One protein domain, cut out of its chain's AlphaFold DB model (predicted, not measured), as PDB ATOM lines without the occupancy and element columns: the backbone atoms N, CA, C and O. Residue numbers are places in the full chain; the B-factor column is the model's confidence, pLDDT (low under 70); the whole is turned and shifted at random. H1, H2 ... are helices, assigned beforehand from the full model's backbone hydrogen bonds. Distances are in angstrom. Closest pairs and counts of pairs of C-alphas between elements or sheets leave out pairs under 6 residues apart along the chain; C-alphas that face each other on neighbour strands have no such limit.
ATOM      1  N   PHE A 129     -98.055  42.116 -17.507       76.44
ATOM      2  CA  PHE A 129     -96.629  42.283 -17.793       76.44
ATOM      3  C   PHE A 129     -96.262  41.767 -19.185       76.44
ATOM      4  O   PHE A 129     -95.559  42.466 -19.923       76.44
ATOM      5  N   LYS A 130     -96.764  40.587 -19.570       78.56
ATOM      6  CA  LYS A 130     -96.591  40.049 -20.926       78.56
ATOM      7  C   LYS A 130     -97.219  40.967 -21.971       78.56
ATOM      8  O   LYS A 130     -96.537  41.315 -22.928       78.56
ATOM      9  N   GLU A 131     -98.453  41.427 -21.772       78.19
ATOM     10  CA  GLU A 131     -99.133  42.350 -22.687       78.19
ATOM     11  C   GLU A 131     -98.349  43.650 -22.883       78.19
ATOM     12  O   GLU A 131     -98.116  44.069 -24.017       78.19
ATOM     13  N   ARG A 132     -97.879  44.281 -21.799       76.12
ATOM     14  CA  ARG A 132     -97.068  45.504 -21.879       76.12
ATOM     15  C   ARG A 132     -95.724  45.247 -22.567       76.12
ATOM     16  O   ARG A 132     -95.279  46.077 -23.359       76.12
ATOM     17  N   SER A 133     -95.086  44.110 -22.293       77.94
ATOM     18  CA  SER A 133     -93.853  43.687 -22.964       77.94
ATOM     19  C   SER A 133     -94.069  43.495 -24.470       77.94
ATOM     20  O   SER A 133     -93.307  44.026 -25.276       77.94
ATOM     21  N   GLU A 134     -95.134  42.803 -24.873       80.38
ATOM     22  CA  GLU A 134     -95.477  42.585 -26.284       80.38
ATOM     23  C   GLU A 134     -95.877  43.890 -26.988       80.38
ATOM     24  O   GLU A 134     -95.448  44.150 -28.114       80.38
ATOM     25  N   GLN A 135     -96.607  44.784 -26.316       80.81
ATOM     26  CA  GLN A 135     -96.901  46.125 -26.831       80.81
ATOM     27  C   GLN A 135     -95.629  46.954 -27.049       80.81
ATOM     28  O   GLN A 135     -95.501  47.627 -28.077       80.81
ATOM     29  N   ASN A 136     -94.677  46.894 -26.115       83.69
ATOM     30  CA  ASN A 136     -93.390  47.570 -26.251       83.69
ATOM     31  C   ASN A 136     -92.590  47.002 -27.428       83.69
ATOM     32  O   ASN A 136     -92.180  47.779 -28.293       83.69
ATOM     33  N   LYS A 137     -92.477  45.670 -27.541       82.94
ATOM     34  CA  LYS A 137     -91.835  45.008 -28.689       82.94
ATOM     35  C   LYS A 137     -92.493  45.386 -30.013       82.94
ATOM     36  O   LYS A 137     -91.794  45.628 -30.992       82.94
ATOM     37  N   HIS A 138     -93.822  45.472 -30.065       85.81
ATOM     38  CA  HIS A 138     -94.546  45.881 -31.273       85.81
ATOM     39  C   HIS A 138     -94.254  47.335 -31.654       85.81
ATOM     40  O   HIS A 138     -94.094  47.668 -32.832       85.81
ATOM     41  N   ARG A 139     -94.163  48.228 -30.663       86.88
ATOM     42  CA  ARG A 139     -93.817  49.641 -30.872       86.88
ATOM     43  C   ARG A 139     -92.373  49.806 -31.352       86.88
ATOM     44  O   ARG A 139     -92.117  50.601 -32.260       86.88
ATOM     45  N   GLU A 140     -91.451  49.050 -30.776       87.88
ATOM     46  CA  GLU A 140     -90.045  49.010 -31.179       87.88
ATOM     47  C   GLU A 140     -89.895  48.464 -32.600       87.88
ATOM     48  O   GLU A 140     -89.281  49.125 -33.440       87.88
ATOM     49  N   LEU A 141     -90.576  47.362 -32.930       91.06
ATOM     50  CA  LEU A 141     -90.585  46.790 -34.276       91.06
ATOM     51  C   LEU A 141     -91.116  47.787 -35.311       91.06
ATOM     52  O   LEU A 141     -90.507  47.977 -36.362       91.06
ATOM     53  N   LYS A 142     -92.215  48.491 -35.010       91.88
ATOM     54  CA  LYS A 142     -92.736  49.563 -35.880       91.88
ATOM     55  C   LYS A 142     -91.717  50.680 -36.095       91.88
ATOM     56  O   LYS A 142     -91.618  51.220 -37.197       91.88
ATOM     57  N   THR A 143     -90.969  51.035 -35.057       90.56
ATOM     58  CA  THR A 143     -89.928  52.066 -35.134       90.56
ATOM     59  C   THR A 143     -88.753  51.589 -35.988       90.56
ATOM     60  O   THR A 143     -88.295  52.327 -36.861       90.56
ATOM     61  N   ALA A 144     -88.328  50.336 -35.823       91.50
ATOM     62  CA  ALA A 144     -87.294  49.714 -36.643       91.50
ATOM     63  C   ALA A 144     -87.718  49.597 -38.121       91.50
ATOM     64  O   ALA A 144     -86.933  49.932 -39.003       91.50
ATOM     65  N   VAL A 145     -88.984  49.263 -38.406       96.00
ATOM     66  CA  VAL A 145     -89.563  49.280 -39.768       96.00
ATOM     67  C   VAL A 145     -89.502  50.672 -40.392       96.00
ATOM     68  O   VAL A 145     -89.050  50.818 -41.527       96.00
ATOM     69  N   ARG A 146     -89.887  51.723 -39.656       94.31
ATOM     70  CA  ARG A 146     -89.760  53.108 -40.146       94.31
ATOM     71  C   ARG A 146     -88.308  53.460 -40.466       94.31
ATOM     72  O   ARG A 146     -88.042  54.064 -41.501       94.31
ATOM     73  N   LYS A 147     -87.375  53.052 -39.603       93.69
ATOM     74  CA  LYS A 147     -85.941  53.288 -39.786       93.69
ATOM     75  C   LYS A 147     -85.383  52.526 -40.987       93.69
ATOM     76  O   LYS A 147     -84.624  53.116 -41.742       93.69
ATOM     77  N   PHE A 148     -85.803  51.280 -41.210       97.62
ATOM     78  CA  PHE A 148     -85.462  50.512 -42.411       97.62
ATOM     79  C   PHE A 148     -85.952  51.201 -43.681       97.62
ATOM     80  O   PHE A 148     -85.179  51.387 -44.612       97.62
ATOM     81  N   ASN A 149     -87.206  51.658 -43.689       93.75
ATOM     82  CA  ASN A 149     -87.785  52.320 -44.856       93.75
ATOM     83  C   ASN A 149     -87.067  53.625 -45.231       93.75
ATOM     84  O   ASN A 149     -87.124  54.024 -46.386       93.75
ATOM     85  N   GLN A 150     -86.405  54.278 -44.271       92.19
ATOM     86  CA  GLN A 150     -85.599  55.480 -44.505       92.19
ATOM     87  C   GLN A 150     -84.125  55.166 -44.792       92.19
ATOM     88  O   GLN A 150     -83.492  55.841 -45.596       92.19
ATOM     89  N   LYS A 151     -83.546  54.202 -44.068       94.62
ATOM     90  CA  LYS A 151     -82.127  53.826 -44.107       94.62
ATOM     91  C   LYS A 151     -82.014  52.301 -43.979       94.62
ATOM     92  O   LYS A 151     -81.845  51.807 -42.859       94.62
ATOM     93  N   PRO A 152     -82.073  51.555 -45.095       96.38
ATOM     94  CA  PRO A 152     -82.218  50.098 -45.077       96.38
ATOM     95  C   PRO A 152     -81.123  49.377 -44.287       96.38
ATOM     96  O   PRO A 152     -81.442  48.580 -43.406       96.38
ATOM     97  N   LYS A 153     -79.842  49.726 -44.500       96.38
ATOM     98  CA  LYS A 153     -78.706  49.133 -43.761       96.38
ATOM     99  C   LYS A 153     -78.849  49.307 -42.243       96.38
ATOM    100  O   LYS A 153     -78.836  48.331 -41.499       96.38
ATOM    101  N   LYS A 154     -79.103  50.542 -41.791       94.69
ATOM    102  CA  LYS A 154     -79.279  50.864 -40.362       94.69
ATOM    103  C   LYS A 154     -80.540  50.247 -39.763       94.69
ATOM    104  O   LYS A 154     -80.579  49.972 -38.570       94.69
ATOM    105  N   GLY A 155     -81.602  50.094 -40.552       95.19
ATOM    106  CA  GLY A 155     -82.804  49.394 -40.110       95.19
ATOM    107  C   GLY A 155     -82.556  47.901 -39.929       95.19
ATOM    108  O   GLY A 155     -82.972  47.342 -38.920       95.19
ATOM    109  N   LEU A 156     -81.821  47.278 -40.854       97.06
ATOM    110  CA  LEU A 156     -81.446  45.871 -40.760       97.06
ATOM    111  C   LEU A 156     -80.579  45.595 -39.528       97.06
ATOM    112  O   LEU A 156     -80.871  44.668 -38.779       97.06
ATOM    113  N   GLU A 157     -79.580  46.440 -39.267       95.31
ATOM    114  CA  GLU A 157     -78.765  46.369 -38.045       95.31
ATOM    115  C   GLU A 157     -79.624  46.418 -36.775       95.31
ATOM    116  O   GLU A 157     -79.335  45.725 -35.807       95.31
ATOM    117  N   GLN A 158     -80.704  47.203 -36.768       94.12
ATOM    118  CA  GLN A 158     -81.618  47.280 -35.626       94.12
ATOM    119  C   GLN A 158     -82.484  46.029 -35.501       94.12
ATOM    120  O   GLN A 158     -82.711  45.570 -34.386       94.12
ATOM    121  N   PHE A 159     -82.943  45.454 -36.615       95.88
ATOM    122  CA  PHE A 159     -83.655  44.179 -36.566       95.88
ATOM    123  C   PHE A 159     -82.786  43.070 -35.972       95.88
ATOM    124  O   PHE A 159     -83.274  42.307 -35.143       95.88
ATOM    125  N   ILE A 160     -81.506  43.033 -36.344       95.06
ATOM    126  CA  ILE A 160     -80.532  42.075 -35.814       95.06
ATOM    127  C   ILE A 160     -80.246  42.357 -34.333       95.06
ATOM    128  O   ILE A 160     -80.373  41.463 -33.504       95.06
ATOM    129  N   LEU A 161     -79.935  43.608 -33.977       92.69
ATOM    130  CA  LEU A 161     -79.595  44.004 -32.604       92.69
ATOM    131  C   LEU A 161     -80.704  43.676 -31.595       92.69
ATOM    132  O   LEU A 161     -80.421  43.286 -30.465       92.69
ATOM    133  N   HIS A 162     -81.964  43.843 -31.997       90.06
ATOM    134  CA  HIS A 162     -83.125  43.557 -31.155       90.06
ATOM    135  C   HIS A 162     -83.649  42.118 -31.310       90.06
ATOM    136  O   HIS A 162     -84.721  41.807 -30.794       90.06
ATOM    137  N   ASN A 163     -82.904  41.234 -31.989       92.44
ATOM    138  CA  ASN A 163     -83.244  39.826 -32.215       92.44
ATOM    139  C   ASN A 163     -84.602  39.605 -32.913       92.44
ATOM    140  O   ASN A 163     -85.279  38.605 -32.679       92.44
ATOM    141  N   TYR A 164     -85.019  40.531 -33.780       92.94
ATOM    142  CA  TYR A 164     -86.176  40.325 -34.662       92.94
ATOM    143  C   TYR A 164     -85.841  39.424 -35.854       92.94
ATOM    144  O   TYR A 164     -86.741  38.843 -36.464       92.94
ATOM    145  N   VAL A 165     -84.560  39.336 -36.205       95.88
ATOM    146  CA  VAL A 165     -84.040  38.462 -37.252       95.88
ATOM    147  C   VAL A 165     -82.612  38.059 -36.912       95.88
ATOM    148  O   VAL A 165     -81.833  38.891 -36.451       95.88
ATOM    149  N   ASP A 166     -82.260  36.801 -37.159       96.06
ATOM    150  CA  ASP A 166     -80.873  36.359 -37.018       96.06
ATOM    151  C   ASP A 166     -80.001  36.987 -38.106       96.06
ATOM    152  O   ASP A 166     -80.457  37.187 -39.239       96.06
ATOM    153  N   ASP A 167     -78.720  37.217 -37.805       96.69
ATOM    154  CA  ASP A 167     -77.749  37.701 -38.790       96.69
ATOM    155  C   ASP A 167     -77.286  36.580 -39.736       96.69
ATOM    156  O   ASP A 167     -76.124  36.179 -39.758       96.69
ATOM    157  N   SER A 168     -78.227  36.023 -40.497       97.88
ATOM    158  CA  SER A 168     -77.947  35.068 -41.565       97.88
ATOM    159  C   SER A 168     -78.660  35.481 -42.856       97.88
ATOM    160  O   SER A 168     -79.821  35.907 -42.803       97.88
ATOM    161  N   PRO A 169     -78.038  35.312 -44.041       97.88
ATOM    162  CA  PRO A 169     -78.661  35.683 -45.313       97.88
ATOM    163  C   PRO A 169     -80.042  35.050 -45.534       97.88
ATOM    164  O   PRO A 169     -80.961  35.699 -46.038       97.88
ATOM    165  N   LYS A 170     -80.225  33.799 -45.088       97.06
ATOM    166  CA  LYS A 170     -81.499  33.067 -45.161       97.06
ATOM    167  C   LYS A 170     -82.568  33.657 -44.242       97.06
ATOM    168  O   LYS A 170     -83.686  33.905 -44.702       97.06
ATOM    169  N   SER A 171     -82.242  33.897 -42.968       97.88
ATOM    170  CA  SER A 171     -83.182  34.491 -42.004       97.88
ATOM    171  C   SER A 171     -83.583  35.899 -42.441       97.88
ATOM    172  O   SER A 171     -84.774  36.215 -42.475       97.88
ATOM    173  N   ILE A 172     -82.611  36.706 -42.877       98.38
ATOM    174  CA  ILE A 172     -82.836  38.062 -43.384       98.38
ATOM    175  C   ILE A 172     -83.731  38.035 -44.622       98.38
ATOM    176  O   ILE A 172     -84.729  38.747 -44.662       98.38
ATOM    177  N   THR A 173     -83.456  37.168 -45.595       97.94
ATOM    178  CA  THR A 173     -84.301  37.018 -46.789       97.94
ATOM    179  C   THR A 173     -85.746  36.684 -46.432       97.94
ATOM    180  O   THR A 173     -86.682  37.339 -46.899       97.94
ATOM    181  N   LYS A 174     -85.949  35.685 -45.565       97.44
ATOM    182  CA  LYS A 174     -87.288  35.292 -45.113       97.44
ATOM    183  C   LYS A 174     -87.985  36.449 -44.396       97.44
ATOM    184  O   LYS A 174     -89.186  36.635 -44.581       97.44
ATOM    185  N   PHE A 175     -87.250  37.229 -43.611       97.38
ATOM    186  CA  PHE A 175     -87.777  38.416 -42.950       97.38
ATOM    187  C   PHE A 175     -88.192  39.491 -43.965       97.38
ATOM    188  O   PHE A 175     -89.331  39.946 -43.922       97.38
ATOM    189  N   LEU A 176     -87.334  39.832 -44.933       97.50
ATOM    190  CA  LEU A 176     -87.624  40.828 -45.974       97.50
ATOM    191  C   LEU A 176     -88.861  40.467 -46.815       97.50
ATOM    192  O   LEU A 176     -89.627  41.353 -47.185       97.50
ATOM    193  N   LEU A 177     -89.081  39.177 -47.092       95.25
ATOM    194  CA  LEU A 177     -90.227  38.702 -47.876       95.25
ATOM    195  C   LEU A 177     -91.557  38.704 -47.107       95.25
ATOM    196  O   LEU A 177     -92.612  38.809 -47.736       95.25
ATOM    197  N   ASN A 178     -91.525  38.554 -45.779       94.88
ATOM    198  CA  ASN A 178     -92.726  38.317 -44.968       94.88
ATOM    199  C   ASN A 178     -93.092  39.480 -44.035       94.88
ATOM    200  O   ASN A 178     -94.253  39.604 -43.637       94.88
ATOM    201  N   GLN A 179     -92.129  40.328 -43.666       94.25
ATOM    202  CA  GLN A 179     -92.357  41.395 -42.702       94.25
ATOM    203  C   GLN A 179     -93.250  42.494 -43.285       94.25
ATOM    204  O   GLN A 179     -92.945  43.133 -44.294       94.25
ATOM    205  N   LYS A 180     -94.363  42.761 -42.598       92.56
ATOM    206  CA  LYS A 180     -95.324  43.789 -43.007       92.56
ATOM    207  C   LYS A 180     -94.755  45.192 -42.788       92.56
ATOM    208  O   LYS A 180     -94.134  45.478 -41.768       92.56
ATOM    209  N   GLY A 181     -95.047  46.090 -43.726       93.06
ATOM    210  CA  GLY A 181     -94.701  47.509 -43.627       93.06
ATOM    211  C   GLY A 181     -93.299  47.873 -44.119       93.06
ATOM    212  O   GLY A 181     -92.970  49.059 -44.102       93.06
ATOM    213  N   LEU A 182     -92.494  46.911 -44.586       95.25
ATOM    214  CA  LEU A 182     -91.248  47.220 -45.286       95.25
ATOM    215  C   LEU A 182     -91.543  47.832 -46.662       95.25
ATOM    216  O   LEU A 182     -92.385  47.346 -47.418       95.25
ATOM    217  N   SER A 183     -90.839  48.914 -46.983       93.44
ATOM    218  CA  SER A 183     -90.916  49.577 -48.279       93.44
ATOM    219  C   SER A 183     -90.209  48.736 -49.334       93.44
ATOM    220  O   SER A 183     -89.046  48.368 -49.179       93.44
ATOM    221  N   LYS A 184     -90.889  48.491 -50.457       91.62
ATOM    222  CA  LYS A 184     -90.303  47.794 -51.609       91.62
ATOM    223  C   LYS A 184     -89.089  48.527 -52.183       91.62
ATOM    224  O   LYS A 184     -88.172  47.858 -52.652       91.62
ATOM    225  N   SER A 185     -89.066  49.862 -52.123       90.50
ATOM    226  CA  SER A 185     -87.901  50.660 -52.527       90.50
ATOM    227  C   SER A 185     -86.721  50.411 -51.587       90.50
ATOM    228  O   SER A 185     -85.624  50.138 -52.047       90.50
ATOM    229  N   ALA A 186     -86.963  50.390 -50.271       94.88
ATOM    230  CA  ALA A 186     -85.930  50.108 -49.270       94.88
ATOM    231  C   ALA A 186     -85.354  48.687 -49.389       94.88
ATOM    232  O   ALA A 186     -84.159  48.486 -49.188       94.88
ATOM    233  N   ILE A 187     -86.191  47.704 -49.740       97.06
ATOM    234  CA  ILE A 187     -85.735  46.337 -50.024       97.06
ATOM    235  C   ILE A 187     -84.818  46.334 -51.255       97.06
ATOM    236  O   ILE A 187     -83.727  45.779 -51.185       97.06
ATOM    237  N   GLY A 188     -85.218  46.975 -52.356       94.19
ATOM    238  CA  GLY A 188     -84.399  47.040 -53.572       94.19
ATOM    239  C   GLY A 188     -83.072  47.771 -53.377       94.19
ATOM    240  O   GLY A 188     -82.034  47.292 -53.828       94.19
ATOM    241  N   GLU A 189     -83.099  48.879 -52.635       94.06
ATOM    242  CA  GLU A 189     -81.922  49.659 -52.242       94.06
ATOM    243  C   GLU A 189     -80.882  48.786 -51.529       94.06
ATOM    244  O   GLU A 189     -79.707  48.824 -51.890       94.06
ATOM    245  N   LEU A 190     -81.335  47.987 -50.550       97.44
ATOM    246  CA  LEU A 190     -80.514  47.069 -49.760       97.44
ATOM    247  C   LEU A 190     -79.960  45.916 -50.605       97.44
ATOM    248  O   LEU A 190     -78.786  45.582 -50.489       97.44
ATOM    249  N   LEU A 191     -80.808  45.303 -51.435       97.38
ATOM    250  CA  LEU A 191     -80.434  44.173 -52.289       97.38
ATOM    251  C   LEU A 191     -79.405  44.562 -53.359       97.38
ATOM    252  O   LEU A 191     -78.638  43.719 -53.806       97.38
ATOM    253  N   GLY A 192     -79.383  45.831 -53.768       93.38
ATOM    254  CA  GLY A 192     -78.425  46.348 -54.741       93.38
ATOM    255  C   GLY A 192     -77.044  46.688 -54.171       93.38
ATOM    256  O   GLY A 192     -76.162  47.093 -54.932       93.38
ATOM    257  N   GLU A 193     -76.831  46.580 -52.861       95.81
ATOM    258  CA  GLU A 193     -75.572  46.964 -52.218       95.81
ATOM    259  C   GLU A 193     -74.398  46.051 -52.618       95.81
ATOM    260  O   GLU A 193     -74.590  44.856 -52.830       95.81
ATOM    261  N   PRO A 194     -73.171  46.595 -52.742       92.06
ATOM    262  CA  PRO A 194     -72.022  45.834 -53.229       92.06
ATOM    263  C   PRO A 194     -71.332  44.985 -52.149       92.06
ATOM    264  O   PRO A 194     -70.507  44.145 -52.496       92.06
ATOM    265  N   ASP A 195     -71.611  45.211 -50.859       96.12
ATOM    266  CA  ASP A 195     -70.942  44.476 -49.778       96.12
ATOM    267  C   ASP A 195     -71.360  42.993 -49.784       96.12
ATOM    268  O   ASP A 195     -72.545  42.687 -49.933       96.12
ATOM    269  N   GLN A 196     -70.415  42.072 -49.537       96.31
ATOM    270  CA  GLN A 196     -70.636  40.616 -49.628       96.31
ATOM    271  C   GLN A 196     -71.870  40.136 -48.851       96.31
ATOM    272  O   GLN A 196     -72.657  39.348 -49.360       96.31
ATOM    273  N   LYS A 197     -72.098  40.684 -47.651       95.88
ATOM    274  CA  LYS A 197     -73.282  40.387 -46.833       95.88
ATOM    275  C   LYS A 197     -74.595  40.590 -47.600       95.88
ATOM    276  O   LYS A 197     -75.519  39.797 -47.451       95.88
ATOM    277  N   TYR A 198     -74.698  41.655 -48.395       97.62
ATOM    278  CA  TYR A 198     -75.899  41.966 -49.170       97.62
ATOM    279  C   TYR A 198     -75.978  41.160 -50.465       97.62
ATOM    280  O   TYR A 198     -77.083  40.801 -50.864       97.62
ATOM    281  N   LEU A 199     -74.835  40.804 -51.060       97.38
ATOM    282  CA  LEU A 199     -74.779  39.864 -52.183       97.38
ATOM    283  C   LEU A 199     -75.300  38.482 -51.769       97.38
ATOM    284  O   LEU A 199     -76.168  37.932 -52.442       97.38
ATOM    285  N   ASP A 200     -74.878  37.974 -50.611       98.12
ATOM    286  CA  ASP A 200     -75.363  36.694 -50.082       98.12
ATOM    287  C   ASP A 200     -76.876  36.744 -49.796       98.12
ATOM    288  O   ASP A 200     -77.606  35.779 -50.042       98.12
ATOM    289  N   ILE A 201     -77.378  37.878 -49.283       98.44
ATOM    290  CA  ILE A 201     -78.821  38.100 -49.092       98.44
ATOM    291  C   ILE A 201     -79.538  38.105 -50.445       98.44
ATOM    292  O   ILE A 201     -80.580  37.469 -50.567       98.44
ATOM    293  N   LEU A 202     -78.998  38.783 -51.460       98.38
ATOM    294  CA  LEU A 202     -79.566  38.829 -52.807       98.38
ATOM    295  C   LEU A 202     -79.645  37.435 -53.441       98.38
ATOM    296  O   LEU A 202     -80.690  37.078 -53.987       98.38
ATOM    297  N   GLU A 203     -78.600  36.619 -53.313       97.75
ATOM    298  CA  GLU A 203     -78.605  35.230 -53.779       97.75
ATOM    299  C   GLU A 203     -79.694  34.404 -53.083       97.75
ATOM    300  O   GLU A 203     -80.498  33.748 -53.750       97.75
ATOM    301  N   GLN A 204     -79.794  34.481 -51.750       98.00
ATOM    302  CA  GLN A 204     -80.864  33.795 -51.016       98.00
ATOM    303  C   GLN A 204     -82.253  34.326 -51.387       98.00
ATOM    304  O   GLN A 204     -83.209  33.550 -51.441       98.00
ATOM    305  N   PHE A 205     -82.378  35.620 -51.685       98.06
ATOM    306  CA  PHE A 205     -83.625  36.243 -52.122       98.06
ATOM    307  C   PHE A 205     -84.103  35.692 -53.461       98.06
ATOM    308  O   PHE A 205     -85.294  35.435 -53.624       98.06
ATOM    309  N   VAL A 206     -83.184  35.467 -54.400       97.12
ATOM    310  CA  VAL A 206     -83.479  34.829 -55.687       97.12
ATOM    311  C   VAL A 206     -83.863  33.360 -55.486       97.12
ATOM    312  O   VAL A 206     -84.883  32.932 -56.016       97.12
ATOM    313  N   VAL A 207     -83.121  32.609 -54.663       95.69
ATOM    314  CA  VAL A 207     -83.421  31.194 -54.350       95.69
ATOM    315  C   VAL A 207     -84.779  31.019 -53.659       95.69
ATOM    316  O   VAL A 207     -85.457  30.015 -53.859       95.69
ATOM    317  N   ALA A 208     -85.207  31.991 -52.853       95.94
ATOM    318  CA  ALA A 208     -86.488  31.948 -52.149       95.94
ATOM    319  C   ALA A 208     -87.714  32.119 -53.069       95.94
ATOM    320  O   ALA A 208     -88.851  32.018 -52.597       95.94
ATOM    321  N   ILE A 209     -87.514  32.404 -54.359       94.75
ATOM    322  CA  ILE A 209     -88.579  32.648 -55.331       94.75
ATOM    323  C   ILE A 209     -88.596  31.507 -56.348       94.75
ATOM    324  O   ILE A 209     -87.627  31.268 -57.059       94.75
TER     325      ILE A 209
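What this domain is: This is residues 129 to 209 of the 489 residues of an uncharacterized protein of Oikopleura dioica (UniProt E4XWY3). A long helix, H1, sticks out with residues 129 to 136 from a compact body. There H2 folds back along H1 as a helical hairpin, H4 crosses at their joint, and H3 and H5 cross each other. The printed part has 81 residues with five named helices, H1 to H5, and no named strand: all helix, compact, radius of gyration of the C-alphas 12.9 A, spanning 42 by 22 by 20 A.

Where its parts are: Find C-alpha 129 at (-96.629, 42.283, -17.793); H1, residues 129 to 150, runs 31.8 A from there. Then come H2, residues 152 to 161, 14.1 A; H3, residues 169 to 178, 14.3 A; and H4, residues 184 to 191, 10.5 A. H5, residues 196 to 207, runs 16.6 A to C-alpha 207 at (-83.421, 31.194, -54.350).

How they stand to each other: H1 touches H2 with residues 141 to 149 alone, closest at C-alphas 148 and 155, 3.7 A, at a shallow tilt of 24 degrees, opposite ways. The hub, H4, touches H2 about perpendicular at 79 degrees, closest at C-alphas 186 and 152, 5.6 A. H3 touches H5 at C-alphas 169 and 201, the closest, 4.5 A. In these five helices each O i to N i+4 pair is within hydrogen-bond range.

The domain as a whole: The farthest C-alphas, 129 and 194, are 43.3 A apart. The printed part has no cut and no long link; no printed residue is under 70 in pLDDT.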